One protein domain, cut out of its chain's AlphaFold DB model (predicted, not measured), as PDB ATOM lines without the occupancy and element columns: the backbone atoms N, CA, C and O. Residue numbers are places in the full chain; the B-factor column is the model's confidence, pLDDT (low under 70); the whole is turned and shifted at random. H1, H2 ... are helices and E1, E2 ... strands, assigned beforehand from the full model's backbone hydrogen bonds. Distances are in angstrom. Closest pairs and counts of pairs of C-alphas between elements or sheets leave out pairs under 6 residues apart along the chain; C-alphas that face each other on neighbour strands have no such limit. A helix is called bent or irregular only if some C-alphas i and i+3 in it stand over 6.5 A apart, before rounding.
ATOM      1  N   GLY A 175     -20.513  29.760 -27.854       92.81
ATOM      2  CA  GLY A 175     -21.052  30.401 -26.658       92.81
ATOM      3  C   GLY A 175     -20.435  29.827 -25.385       92.81
ATOM      4  O   GLY A 175     -19.879  30.576 -24.588       92.81
ATOM      5  N   GLU A 176     -20.402  28.498 -25.241       90.12
ATOM      6  CA  GLU A 176     -19.807  27.867 -24.055       90.12
ATOM      7  C   GLU A 176     -18.302  28.134 -23.938       90.12
ATOM      8  O   GLU A 176     -17.821  28.384 -22.837       90.12
ATOM      9  N   ILE A 177     -17.552  28.172 -25.047       90.31
ATOM     10  CA  ILE A 177     -16.127  28.551 -25.010       90.31
ATOM     11  C   ILE A 177     -15.957  29.990 -24.537       90.31
ATOM     12  O   ILE A 177     -15.049  30.283 -23.757       90.31
ATOM     13  N   TYR A 178     -16.808  30.896 -25.015       92.25
ATOM     14  CA  TYR A 178     -16.780  32.291 -24.604       92.25
ATOM     15  C   TYR A 178     -17.104  32.435 -23.108       92.25
ATOM     16  O   TYR A 178     -16.431  33.185 -22.394       92.25
ATOM     17  N   THR A 179     -18.060  31.654 -22.605       91.50
ATOM     18  CA  THR A 179     -18.391  31.541 -21.179       91.50
ATOM     19  C   THR A 179     -17.243  30.939 -20.358       91.50
ATOM     20  O   THR A 179     -16.913  31.453 -19.288       91.50
ATOM     21  N   ASP A 180     -16.565  29.905 -20.856       88.50
ATOM     22  CA  ASP A 180     -15.423  29.293 -20.167       88.50
ATOM     23  C   ASP A 180     -14.232  30.266 -20.087       88.50
ATOM     24  O   ASP A 180     -13.574  30.369 -19.048       88.50
ATOM     25  N   ILE A 181     -13.975  31.028 -21.157       88.75
ATOM     26  CA  ILE A 181     -12.957  32.092 -21.179       88.75
ATOM     27  C   ILE A 181     -13.348  33.234 -20.237       88.75
ATOM     28  O   ILE A 181     -12.501  33.731 -19.501       88.75
ATOM     29  N   THR A 182     -14.626  33.610 -20.201       90.81
ATOM     30  CA  THR A 182     -15.159  34.601 -19.252       90.81
ATOM     31  C   THR A 182     -14.875  34.188 -17.810       90.81
ATOM     32  O   THR A 182     -14.318  34.975 -17.043       90.81
ATOM     33  N   GLY A 183     -15.150  32.925 -17.469       87.62
ATOM     34  CA  GLY A 183     -14.792  32.355 -16.173       87.62
ATOM     35  C   GLY A 183     -13.285  32.382 -15.914       87.62
ATOM     36  O   GLY A 183     -12.851  32.769 -14.830       87.62
ATOM     37  N   PHE A 184     -12.469  31.993 -16.900       87.00
ATOM     38  CA  PHE A 184     -11.004  31.984 -16.783       87.00
ATOM     39  C   PHE A 184     -10.424  33.366 -16.457       87.00
ATOM     40  O   PHE A 184      -9.475  33.467 -15.683       87.00
ATOM     41  N   LEU A 185     -11.023  34.426 -16.999       87.19
ATOM     42  CA  LEU A 185     -10.635  35.812 -16.737       87.19
ATOM     43  C   LEU A 185     -11.109  36.337 -15.369       87.19
ATOM     44  O   LEU A 185     -10.809  37.477 -15.020       87.19
ATOM     45  N   GLY A 186     -11.826  35.520 -14.592       87.62
ATOM     46  CA  GLY A 186     -12.328  35.864 -13.261       87.62
ATOM     47  C   GLY A 186     -13.710  36.517 -13.249       87.62
ATOM     48  O   GLY A 186     -14.159  36.947 -12.187       87.62
ATOM     49  N   PHE A 187     -14.402  36.589 -14.389       92.19
ATOM     50  CA  PHE A 187     -15.781  37.076 -14.449       92.19
ATOM     51  C   PHE A 187     -16.785  35.950 -14.190       92.19
ATOM     52  O   PHE A 187     -16.485  34.769 -14.366       92.19
ATOM     53  N   LYS A 188     -18.005  36.312 -13.775       91.31
ATOM     54  CA  LYS A 188     -19.077  35.340 -13.524       91.31
ATOM     55  C   LYS A 188     -19.562  34.739 -14.861       91.31
ATOM     56  O   LYS A 188     -20.032  35.507 -15.694       91.31
ATOM     57  N   PRO A 189     -19.494  33.414 -15.077       89.69
ATOM     58  CA  PRO A 189     -20.090  32.759 -16.248       89.69
ATOM     59  C   PRO A 189     -21.604  33.017 -16.352       89.69
ATOM     60  O   PRO A 189     -22.265  33.134 -15.318       89.69
ATOM     61  N   ILE A 190     -22.150  33.068 -17.573       88.69
ATOM     62  CA  ILE A 190     -23.583  33.291 -17.877       88.69
ATOM     63  C   ILE A 190     -24.073  34.656 -17.345       88.69
ATOM     64  O   ILE A 190     -25.229  34.865 -17.000       88.69
ATOM     65  N   SER A 191     -23.169  35.622 -17.194       92.50
ATOM     66  CA  SER A 191     -23.496  36.944 -16.656       92.50
ATOM     67  C   SER A 191     -22.437  38.008 -16.949       92.50
ATOM     68  O   SER A 191     -22.758  39.198 -17.020       92.50
ATOM     69  N   GLY A 192     -21.175  37.592 -17.061       94.38
ATOM     70  CA  GLY A 192     -19.987  38.430 -17.220       94.38
ATOM     71  C   GLY A 192     -19.437  38.479 -18.646       94.38
ATOM     72  O   GLY A 192     -18.433  39.140 -18.890       94.38
ATOM     73  N   GLU A 193     -20.082  37.828 -19.609       94.81
ATOM     74  CA  GLU A 193     -19.657  37.759 -21.012       94.81
ATOM     75  C   GLU A 193     -19.525  39.158 -21.639       94.81
ATOM     76  O   GLU A 193     -18.589  39.429 -22.399       94.81
ATOM     77  N   GLY A 194     -20.398  40.093 -21.248       94.88
ATOM     78  CA  GLY A 194     -20.290  41.502 -21.633       94.88
ATOM     79  C   GLY A 194     -19.044  42.196 -21.065       94.88
ATOM     80  O   GLY A 194     -18.464  43.056 -21.726       94.88
ATOM     81  N   GLN A 195     -18.572  41.794 -19.880       94.69
ATOM     82  CA  GLN A 195     -17.326  42.307 -19.295       94.69
ATOM     83  C   GLN A 195     -16.112  41.769 -20.052       94.69
ATOM     84  O   GLN A 195     -15.208  42.539 -20.364       94.69
ATOM     85  N   THR A 196     -16.119  40.485 -20.425       93.50
ATOM     86  CA  THR A 196     -15.105  39.899 -21.319       93.50
ATOM     87  C   THR A 196     -15.054  40.644 -22.652       93.50
ATOM     88  O   THR A 196     -13.972  41.006 -23.123       93.50
ATOM     89  N   MET A 197     -16.222  40.956 -23.224       95.56
ATOM     90  CA  MET A 197     -16.329  41.727 -24.463       95.56
ATOM     91  C   MET A 197     -15.721  43.123 -24.288       95.56
ATOM     92  O   MET A 197     -14.883  43.535 -25.088       95.56
ATOM     93  N   GLY A 198     -16.088  43.834 -23.219       94.25
ATOM     94  CA  GLY A 198     -15.556  45.163 -22.919       94.25
ATOM     95  C   GLY A 198     -14.046  45.160 -22.673       94.25
ATOM     96  O   GLY A 198     -13.333  46.031 -23.171       94.25
ATOM     97  N   LEU A 199     -13.533  44.145 -21.973       90.62
ATOM     98  CA  LEU A 199     -12.103  43.995 -21.723       90.62
ATOM     99  C   LEU A 199     -11.331  43.793 -23.038       90.62
ATOM    100  O   LEU A 199     -10.206  44.280 -23.164       90.62
ATOM    101  N   SER A 200     -11.942  43.156 -24.046       90.62
ATOM    102  CA  SER A 200     -11.289  42.881 -25.332       90.62
ATOM    103  C   SER A 200     -10.826  44.087 -26.124       90.62
ATOM    104  O   SER A 200      -9.829  43.989 -26.844       90.62
ATOM    105  N   ALA A 201     -11.471  45.234 -25.932       92.94
ATOM    106  CA  ALA A 201     -11.067  46.483 -26.561       92.94
ATOM    107  C   ALA A 201      -9.674  46.960 -26.101       92.94
ATOM    108  O   ALA A 201      -9.009  47.693 -26.828       92.94
ATOM    109  N   TYR A 202      -9.214  46.521 -24.922       90.56
ATOM    110  CA  TYR A 202      -7.912  46.882 -24.349       90.56
ATOM    111  C   TYR A 202      -6.804  45.869 -24.654       90.56
ATOM    112  O   TYR A 202      -5.676  46.025 -24.173       90.56
ATOM    113  N   GLY A 203      -7.132  44.801 -25.378       84.19
ATOM    114  CA  GLY A 203      -6.184  43.752 -25.695       84.19
ATOM    115  C   GLY A 203      -5.257  44.077 -26.857       84.19
ATOM    116  O   GLY A 203      -5.484  45.018 -27.611       84.19
ATOM    117  N   ASN A 204      -4.222  43.255 -27.035       87.12
ATOM    118  CA  ASN A 204      -3.405  43.245 -28.247       87.12
ATOM    119  C   ASN A 204      -3.457  41.863 -28.892       87.12
ATOM    120  O   ASN A 204      -3.497  40.845 -28.208       87.12
ATOM    121  N   TYR A 205      -3.472  41.824 -30.224       87.06
ATOM    122  CA  TYR A 205      -3.465  40.558 -30.944       87.06
ATOM    123  C   TYR A 205      -2.138  39.832 -30.712       87.06
ATOM    124  O   TYR A 205      -1.075  40.360 -31.039       87.06
ATOM    125  N   ASP A 206      -2.217  38.594 -30.231       87.81
ATOM    126  CA  ASP A 206      -1.059  37.736 -30.016       87.81
ATOM    127  C   ASP A 206      -1.118  36.493 -30.917       87.81
ATOM    128  O   ASP A 206      -2.026  35.658 -30.842       87.81
ATOM    129  N   LYS A 207      -0.113  36.361 -31.791       90.38
ATOM    130  CA  LYS A 207       0.009  35.238 -32.732       90.38
ATOM    131  C   LYS A 207       0.212  33.897 -32.026       90.38
ATOM    132  O   LYS A 207      -0.261  32.882 -32.543       90.38
ATOM    133  N   LYS A 208       0.917  33.862 -30.888       88.31
ATOM    134  CA  LYS A 208       1.149  32.631 -30.119       88.31
ATOM    135  C   LYS A 208      -0.169  32.143 -29.533       88.31
ATOM    136  O   LYS A 208      -0.541  30.993 -29.775       88.31
ATOM    137  N   ILE A 209      -0.927  33.045 -28.907       87.19
ATOM    138  CA  ILE A 209      -2.242  32.724 -28.342       87.19
ATOM    139  C   ILE A 209      -3.218  32.309 -29.455       87.19
ATOM    140  O   ILE A 209      -3.891  31.289 -29.310       87.19
ATOM    141  N   LYS A 210      -3.244  32.993 -30.617       89.00
ATOM    142  CA  LYS A 210      -4.056  32.559 -31.781       89.00
ATOM    143  C   LYS A 210      -3.728  31.132 -32.200       89.00
ATOM    144  O   LYS A 210      -4.627  30.310 -32.364       89.00
ATOM    145  N   LYS A 211      -2.438  30.836 -32.390       90.06
ATOM    146  CA  LYS A 211      -1.972  29.516 -32.831       90.06
ATOM    147  C   LYS A 211      -2.334  28.438 -31.812       90.06
ATOM    148  O   LYS A 211      -2.694  27.328 -32.203       90.06
ATOM    149  N   LEU A 212      -2.251  28.757 -30.523       88.19
ATOM    150  CA  LEU A 212      -2.639  27.856 -29.447       88.19
ATOM    151  C   LEU A 212      -4.150  27.608 -29.441       88.19
ATOM    152  O   LEU A 212      -4.561  26.448 -29.436       88.19
ATOM    153  N   PHE A 213      -4.957  28.666 -29.541       88.81
ATOM    154  CA  PHE A 213      -6.413  28.590 -29.641       88.81
ATOM    155  C   PHE A 213      -6.852  27.728 -30.838       88.81
ATOM    156  O   PHE A 213      -7.640  26.799 -30.671       88.81
ATOM    157  N   ASP A 214      -6.260  27.927 -32.018       88.62
ATOM    158  CA  ASP A 214      -6.565  27.124 -33.214       88.62
ATOM    159  C   ASP A 214      -6.162  25.647 -33.073       88.62
ATOM    160  O   ASP A 214      -6.798  24.717 -33.592       88.62
ATOM    161  N   LYS A 215      -5.035  25.413 -32.395       87.44
ATOM    162  CA  LYS A 215      -4.491  24.070 -32.196       87.44
ATOM    163  C   LYS A 215      -5.299  23.296 -31.156       87.44
ATOM    164  O   LYS A 215      -5.521  22.102 -31.363       87.44
ATOM    165  N   LYS A 216      -5.690  23.949 -30.060       87.44
ATOM    166  CA  LYS A 216      -6.200  23.312 -28.840       87.44
ATOM    167  C   LYS A 216      -7.688  23.519 -28.586       87.44
ATOM    168  O   LYS A 216      -8.248  22.657 -27.941       87.44
ATOM    169  N   ILE A 217      -8.310  24.601 -29.056       87.56
ATOM    170  CA  ILE A 217      -9.688  24.962 -28.678       87.56
ATOM    171  C   ILE A 217     -10.652  24.835 -29.855       87.56
ATOM    172  O   ILE A 217     -11.616  24.079 -29.784       87.56
ATOM    173  N   MET A 218     -10.401  25.533 -30.963       89.56
ATOM    174  CA  MET A 218     -11.347  25.598 -32.081       89.56
ATOM    175  C   MET A 218     -10.633  25.515 -33.423       89.56
ATOM    176  O   MET A 218      -9.677  26.235 -33.678       89.56
ATOM    177  N   LYS A 219     -11.135  24.675 -34.333       89.94
ATOM    178  CA  LYS A 219     -10.695  24.651 -35.731       89.94
ATOM    179  C   LYS A 219     -11.733  25.317 -36.617       89.94
ATOM    180  O   LYS A 219     -12.845  24.806 -36.736       89.94
ATOM    181  N   LEU A 220     -11.338  26.370 -37.320       88.25
ATOM    182  CA  LEU A 220     -12.117  26.890 -38.440       88.25
ATOM    183  C   LEU A 220     -11.904  26.017 -39.686       88.25
ATOM    184  O   LEU A 220     -10.804  25.531 -39.965       88.25
ATOM    185  N   ARG A 221     -12.981  25.791 -40.428       85.62
ATOM    186  CA  ARG A 221     -13.044  25.063 -41.697       85.62
ATOM    187  C   ARG A 221     -13.883  25.887 -42.674       85.62
ATOM    188  O   ARG A 221     -14.717  26.689 -42.269       85.62
ATOM    189  N   ARG A 222     -13.751  25.628 -43.978       85.81
ATOM    190  CA  ARG A 222     -14.665  26.213 -44.979       85.81
ATOM    191  C   ARG A 222     -16.131  25.854 -44.696       85.81
ATOM    192  O   ARG A 222     -17.031  26.629 -44.975       85.81
ATOM    193  N   SER A 223     -16.355  24.683 -44.106       85.50
ATOM    194  CA  SER A 223     -17.666  24.181 -43.711       85.50
ATOM    195  C   SER A 223     -18.112  24.648 -42.318       85.50
ATOM    196  O   SER A 223     -18.971  23.986 -41.748       85.50
ATOM    197  N   GLY A 224     -17.533  25.697 -41.725       89.81
ATOM    198  CA  GLY A 224     -17.878  26.180 -40.381       89.81
ATOM    199  C   GLY A 224     -16.781  25.926 -39.347       89.81
ATOM    200  O   GLY A 224     -15.601  25.958 -39.675       89.81
ATOM    201  N   TYR A 225     -17.140  25.659 -38.097       91.50
ATOM    202  CA  TYR A 225     -16.175  25.460 -37.018       91.50
ATOM    203  C   TYR A 225     -16.321  24.080 -36.365       91.50
ATOM    204  O   TYR A 225     -17.310  23.376 -36.552       91.50
ATOM    205  N   GLN A 226     -15.285  23.667 -35.639       90.25
ATOM    206  CA  GLN A 226     -15.294  22.459 -34.824       90.25
ATOM    207  C   GLN A 226     -14.562  22.730 -33.521       90.25
ATOM    208  O   GLN A 226     -13.405  23.170 -33.545       90.25
ATOM    209  N   ILE A 227     -15.197  22.399 -32.402       88.19
ATOM    210  CA  ILE A 227     -14.554  22.498 -31.101       88.19
ATOM    211  C   ILE A 227     -13.655  21.285 -30.911       88.19
ATOM    212  O   ILE A 227     -14.046  20.124 -31.041       88.19
ATOM    213  N   ARG A 228     -12.377  21.568 -30.697       78.19
ATOM    214  CA  ARG A 228     -11.334  20.573 -30.518       78.19
ATOM    215  C   ARG A 228     -11.189  20.357 -29.034       78.19
ATOM    216  O   ARG A 228     -10.397  21.059 -28.448       78.19
ATOM    217  N   HIS A 229     -11.940  19.418 -28.458       66.94
ATOM    218  CA  HIS A 229     -11.544  18.563 -27.326       66.94
ATOM    219  C   HIS A 229     -12.789  17.977 -26.644       66.94
ATOM    220  O   HIS A 229     -13.700  18.712 -26.285       66.94
ATOM    221  N   LYS A 230     -12.804  16.667 -26.356       60.53
ATOM    222  CA  LYS A 230     -13.931  16.026 -25.646       60.53
ATOM    223  C   LYS A 230     -14.155  16.587 -24.233       60.53
ATOM    224  O   LYS A 230     -15.275  16.553 -23.753       60.53
ATOM    225  N   LYS A 231     -13.120  17.137 -23.578       62.53
ATOM    226  CA  LYS A 231     -13.289  17.804 -22.269       62.53
ATOM    227  C   LYS A 231     -13.968  19.176 -22.345       62.53
ATOM    228  O   LYS A 231     -14.342  19.695 -21.310       62.53
ATOM    229  N   LEU A 232     -14.120  19.760 -23.536       59.75
ATOM    230  CA  LEU A 232     -14.994  20.922 -23.736       59.75
ATOM    231  C   LEU A 232     -16.467  20.502 -23.902       59.75
ATOM    232  O   LEU A 232     -17.336  21.350 -23.962       59.75
ATOM    233  N   ALA A 233     -16.747  19.197 -23.937       56.75
ATOM    234  CA  ALA A 233     -18.094  18.631 -23.913       56.75
ATOM    235  C   ALA A 233     -18.497  18.062 -22.543       56.75
ATOM    236  O   ALA A 233     -19.593  17.531 -22.392       56.75
ATOM    237  N   SER A 234     -17.584  18.079 -21.567       66.50
ATOM    238  CA  SER A 234     -17.822  17.588 -20.207       66.50
ATOM    239  C   SER A 234     -18.301  18.719 -19.290       66.50
ATOM    240  O   SER A 234     -18.650  19.801 -19.762       66.50
ATOM    241  N   SER A 235     -18.332  18.468 -17.977       74.62
ATOM    242  CA  SER A 235     -18.799  19.440 -16.987       74.62
ATOM    243  C   SER A 235     -18.100  20.795 -17.138       74.62
ATOM    244  O   SER A 235     -16.925  20.851 -17.511       74.62
ATOM    245  N   TRP A 236     -18.787  21.882 -16.777       74.19
ATOM    246  CA  TRP A 236     -18.209  23.231 -16.781       74.19
ATOM    247  C   TRP A 236     -16.838  23.285 -16.079       74.19
ATOM    248  O   TRP A 236     -15.892  23.879 -16.592       74.19
ATOM    249  N   LYS A 237     -16.683  22.565 -14.959       76.75
ATOM    250  CA  LYS A 237     -15.415  22.457 -14.219       76.75
ATOM    251  C   LYS A 237     -14.283  21.875 -15.072       76.75
ATOM    252  O   LYS A 237     -13.153  22.357 -15.009       76.75
ATOM    253  N   ASP A 238     -14.566  20.853 -15.873       80.00
ATOM    254  CA  ASP A 238     -13.576  20.236 -16.759       80.00
ATOM    255  C   ASP A 238     -13.185  21.164 -17.907       80.00
ATOM    256  O   ASP A 238     -11.999  21.256 -18.242       80.00
ATOM    257  N   ARG A 239     -14.163  21.880 -18.479       80.81
ATOM    258  CA  ARG A 239     -13.909  22.848 -19.551       80.81
ATOM    259  C   ARG A 239     -13.064  24.012 -19.057       80.81
ATOM    260  O   ARG A 239     -12.032  24.324 -19.650       80.81
ATOM    261  N   PHE A 240     -13.432  24.573 -17.908       78.94
ATOM    262  CA  PHE A 240     -12.681  25.624 -17.233       78.94
ATOM    263  C   PHE A 240     -11.234  25.197 -16.951       78.94
ATOM    264  O   PHE A 240     -10.291  25.903 -17.309       78.94
ATOM    265  N   ASN A 241     -11.034  24.007 -16.375       80.62
ATOM    266  CA  ASN A 241      -9.696  23.471 -16.119       80.62
ATOM    267  C   ASN A 241      -8.895  23.274 -17.412       80.62
ATOM    268  O   ASN A 241      -7.682  23.483 -17.420       80.62
ATOM    269  N   TYR A 242      -9.554  22.893 -18.506       84.06
ATOM    270  CA  TYR A 242      -8.917  22.747 -19.809       84.06
ATOM    271  C   TYR A 242      -8.470  24.091 -20.401       84.06
ATOM    272  O   TYR A 242      -7.330  24.201 -20.860       84.06
ATOM    273  N   ILE A 243      -9.326  25.118 -20.353       83.75
ATOM    274  CA  ILE A 243      -8.981  26.487 -20.767       83.75
ATOM    275  C   ILE A 243      -7.822  27.006 -19.916       83.75
ATOM    276  O   ILE A 243      -6.807  27.443 -20.463       83.75
ATOM    277  N   LYS A 244      -7.908  26.852 -18.589       81.19
ATOM    278  CA  LYS A 244      -6.836  27.230 -17.667       81.19
ATOM    279  C   LYS A 244      -5.527  26.525 -18.007       81.19
ATOM    280  O   LYS A 244      -4.524  27.199 -18.173       81.19
ATOM    281  N   ALA A 245      -5.517  25.204 -18.173       82.25
ATOM    282  CA  ALA A 245      -4.304  24.464 -18.531       82.25
ATOM    283  C   ALA A 245      -3.741  24.863 -19.905       82.25
ATOM    284  O   ALA A 245      -2.533  24.815 -20.110       82.25
ATOM    285  N   THR A 246      -4.607  25.259 -20.840       81.25
ATOM    286  CA  THR A 246      -4.188  25.705 -22.171       81.25
ATOM    287  C   THR A 246      -3.463  27.043 -22.089       81.25
ATOM    288  O   THR A 246      -2.367  27.148 -22.622       81.25
ATOM    289  N   PHE A 247      -4.019  28.039 -21.396       77.50
ATOM    290  CA  PHE A 247      -3.466  29.399 -21.397       77.50
ATOM    291  C   PHE A 247      -2.547  29.722 -20.206       77.50
ATOM    292  O   PHE A 247      -1.749  30.647 -20.294       77.50
ATOM    293  N   ALA A 248      -2.588  28.953 -19.111       66.88
ATOM    294  CA  ALA A 248      -1.728  29.179 -17.943       66.88
ATOM    295  C   ALA A 248      -0.255  28.809 -18.175       66.88
ATOM    296  O   ALA A 248       0.603  29.310 -17.452       66.88
ATOM    297  N   ILE A 249       0.054  27.971 -19.173       52.56
ATOM    298  CA  ILE A 249       1.443  27.627 -19.523       52.56
ATOM    299  C   ILE A 249       2.203  28.880 -20.000       52.56
ATOM    300  O   ILE A 249       3.340  29.077 -19.589       52.56
ATOM    301  N   ASP A 250       1.548  29.793 -20.726       50.81
ATOM    302  CA  ASP A 250       2.155  31.072 -21.130       50.81
ATOM    303  C   ASP A 250       2.179  32.110 -19.977       50.81
ATOM    304  O   ASP A 250       3.109  32.913 -19.887       50.81
ATOM    305  N   ILE A 251       1.212  32.079 -19.038       49.56
ATOM    306  CA  ILE A 251       1.192  32.980 -17.855       49.56
ATOM    307  C   ILE A 251       2.414  32.746 -16.958       49.56
ATOM    308  O   ILE A 251       2.995  33.698 -16.428       49.56
ATOM    309  N   LEU A 252       2.789  31.478 -16.773       38.06
ATOM    310  CA  LEU A 252       3.887  31.082 -15.892       38.06
ATOM    311  C   LEU A 252       5.266  31.338 -16.513       38.06
ATOM    312  O   LEU A 252       6.198  31.663 -15.777       38.06
ATOM    313  N   GLU A 253       5.398  31.261 -17.841       44.03
ATOM    314  CA  GLU A 253       6.656  31.576 -18.532       44.03
ATOM    315  C   GLU A 253       6.949  33.089 -18.582       44.03
ATOM    316  O   GLU A 253       8.114  33.482 -18.507       44.03
ATOM    317  N   GLU A 254       5.933  33.964 -18.628       46.56
ATOM    318  CA  GLU A 254       6.150  35.418 -18.762       46.56
ATOM    319  C   GLU A 254       6.255  36.211 -17.440       46.56
ATOM    320  O   GLU A 254       6.548  37.408 -17.482       46.56
ATOM    321  N   LYS A 255       6.047  35.603 -16.257       42.03
ATOM    322  CA  LYS A 255       6.074  36.292 -14.934       42.03
ATOM    323  C   LYS A 255       5.321  37.644 -14.904       42.03
ATOM    324  O   LYS A 255       5.684  38.556 -14.161       42.03
ATOM    325  N   LYS A 256       4.266  37.809 -15.712       44.84
ATOM    326  CA  LYS A 256       3.478  39.051 -15.805       44.84
ATOM    327  C   LYS A 256       1.997  38.745 -16.042       44.84
ATOM    328  O   LYS A 256       1.479  38.960 -17.134       44.84
ATOM    329  N   GLU A 257       1.291  38.325 -14.987       49.81
ATOM    330  CA  GLU A 257      -0.166  38.060 -14.992       49.81
ATOM    331  C   GLU A 257      -1.000  39.173 -15.660       49.81
ATOM    332  O   GLU A 257      -1.994  38.899 -16.329       49.81
ATOM    333  N   LYS A 258      -0.571  40.439 -15.551       49.97
ATOM    334  CA  LYS A 258      -1.293  41.596 -16.108       49.97
ATOM    335  C   LYS A 258      -1.232  41.728 -17.640       49.97
ATOM    336  O   LYS A 258      -2.074  42.425 -18.202       49.97
ATOM    337  N   ILE A 259      -0.259  41.116 -18.323       48.34
ATOM    338  CA  ILE A 259      -0.074  41.282 -19.780       48.34
ATOM    339  C   ILE A 259      -0.872  40.238 -20.572       48.34
ATOM    340  O   ILE A 259      -1.482  40.579 -21.587       48.34
ATOM    341  N   LEU A 260      -0.954  38.995 -20.090       46.84
ATOM    342  CA  LEU A 260      -1.630  37.926 -20.830       46.84
ATOM    343  C   LEU A 260      -3.157  38.077 -20.847       46.84
ATOM    344  O   LEU A 260      -3.787  37.816 -21.875       46.84
ATOM    345  N   ILE A 261      -3.743  38.577 -19.750       53.19
ATOM    346  CA  ILE A 261      -5.174  38.917 -19.691       53.19
ATOM    347  C   ILE A 261      -5.522  39.901 -20.811       53.19
ATOM    348  O   ILE A 261      -6.503  39.684 -21.512       53.19
ATOM    349  N   ARG A 262      -4.681  40.919 -21.059       48.69
ATOM    350  CA  ARG A 262      -4.852  41.839 -22.195       48.69
ATOM    351  C   ARG A 262      -4.773  41.101 -23.537       48.69
ATOM    352  O   ARG A 262      -5.620  41.307 -24.396       48.69
ATOM    353  N   ASN A 263      -3.803  40.221 -23.748       46.41
ATOM    354  CA  ASN A 263      -3.552  39.655 -25.078       46.41
ATOM    355  C   ASN A 263      -4.555  38.571 -25.537       46.41
ATOM    356  O   ASN A 263      -4.761  38.395 -26.739       46.41
ATOM    357  N   MET A 264      -5.224  37.860 -24.622       51.22
ATOM    358  CA  MET A 264      -6.180  36.799 -24.994       51.22
ATOM    359  C   MET A 264      -7.465  37.304 -25.660       51.22
ATOM    360  O   MET A 264      -8.118  36.572 -26.405       51.22
ATOM    361  N   LEU A 265      -7.844  38.550 -25.408       51.31
ATOM    362  CA  LEU A 265      -9.222  38.975 -25.612       51.31
ATOM    363  C   LEU A 265      -9.592  39.310 -27.065       51.31
ATOM    364  O   LEU A 265     -10.767  39.303 -27.419       51.31
TER     365      LEU A 265
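This is residues 175 to 265 of the 273 residues of the protein "Carbam_trans_N domain-containing protein" of Candidatus Komeilibacteria bacterium CG11_big_fil_rev_8_21_14_0_20_36_20 (UniProt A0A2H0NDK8). Four helices follow one another round a rough ring: the long, kinked H4 makes one side, H1 packs on its first half, H2 packs on H1, and H5 folds back from the far end of H4 until its last residue, Leu 265, meets the end of H2. H3 lies to one side of this ring, near H4 and H5, and is followed by the small hairpin of E1 and E2, whose residues 220 to 225 stick out. The printed part has 91 residues with five named helices and two antiparallel strands, in the order H1 H2 H3 E1 E2 H4 H5, and its class is mostly helix. It is compact, with a radius of gyration of the C-alphas of 12.9 A, and rounded, spanning 34 by 28 by 23 A.

E1, residues 218 to 221, and E2, residues 224 to 227, form an antiparallel hairpin, with N 219 and O 226 2.8 A apart and N 221 and O 224 2.7 A apart, within hydrogen-bond range. H3, residues 207 to 216, only just touches H4, residues 236 to 254, with 3 pairs of C-alphas within 8 A; the closest are those of Lys 216 and Thr 246, 7.4 A apart. H4 is the hub, touching three helices, and has a kink of 38 degrees near residue 247; it is irregular, but only just, with C-alphas 246 and 249 6.51 A apart. With residues 236 to 244 alone it touches H1, residues 175 to 184, at a steep tilt of 53 degrees, the same way; the closest C-alphas, of Asp 180 and Phe 240, are 5.4 A apart. H1 touches H2, residues 193 to 200, closest at the C-alphas of Thr 182 and Thr 196, 5.7 A. H2 touches H5, residues 257 to 265, about perpendicular at 74 degrees, closest at the C-alphas of Ser 200 and Leu 265, 4.4 A. H4 and H5 touch only at the corner, and only just, with 3 pairs of C-alphas within 8 A; the closest are those of Ile 251 and Glu 257, 6.0 A apart. H1 and H3 are apart. Every O i to N i+4 pair is within hydrogen-bond range in H1, H2 and H3, against 12 of 15 in H4 and 2 of 5 in H5, where 2 of 6 O i to N i+3 pairs are.

H1 begins at C-alpha 175, (-21.052, 30.401, -26.658), and is 14.2 A long. H2 measures 10.7 A, H3 14.0 A, E1 9.8 A and E2 10.5 A. H4 runs 27.3 A from C-alpha 236 at (-18.209, 23.231, -16.781). H5, 14.0 A, ends at C-alpha 265, (-9.222, 38.975, -25.612).

The two C-alphas farthest apart, of Ser 223 and Lys 255, are 39.2 A apart. The printed part has no cut and no long link. Its mean pLDDT is 78.3, with residues 229 to 234 and 248 to 265 under 70.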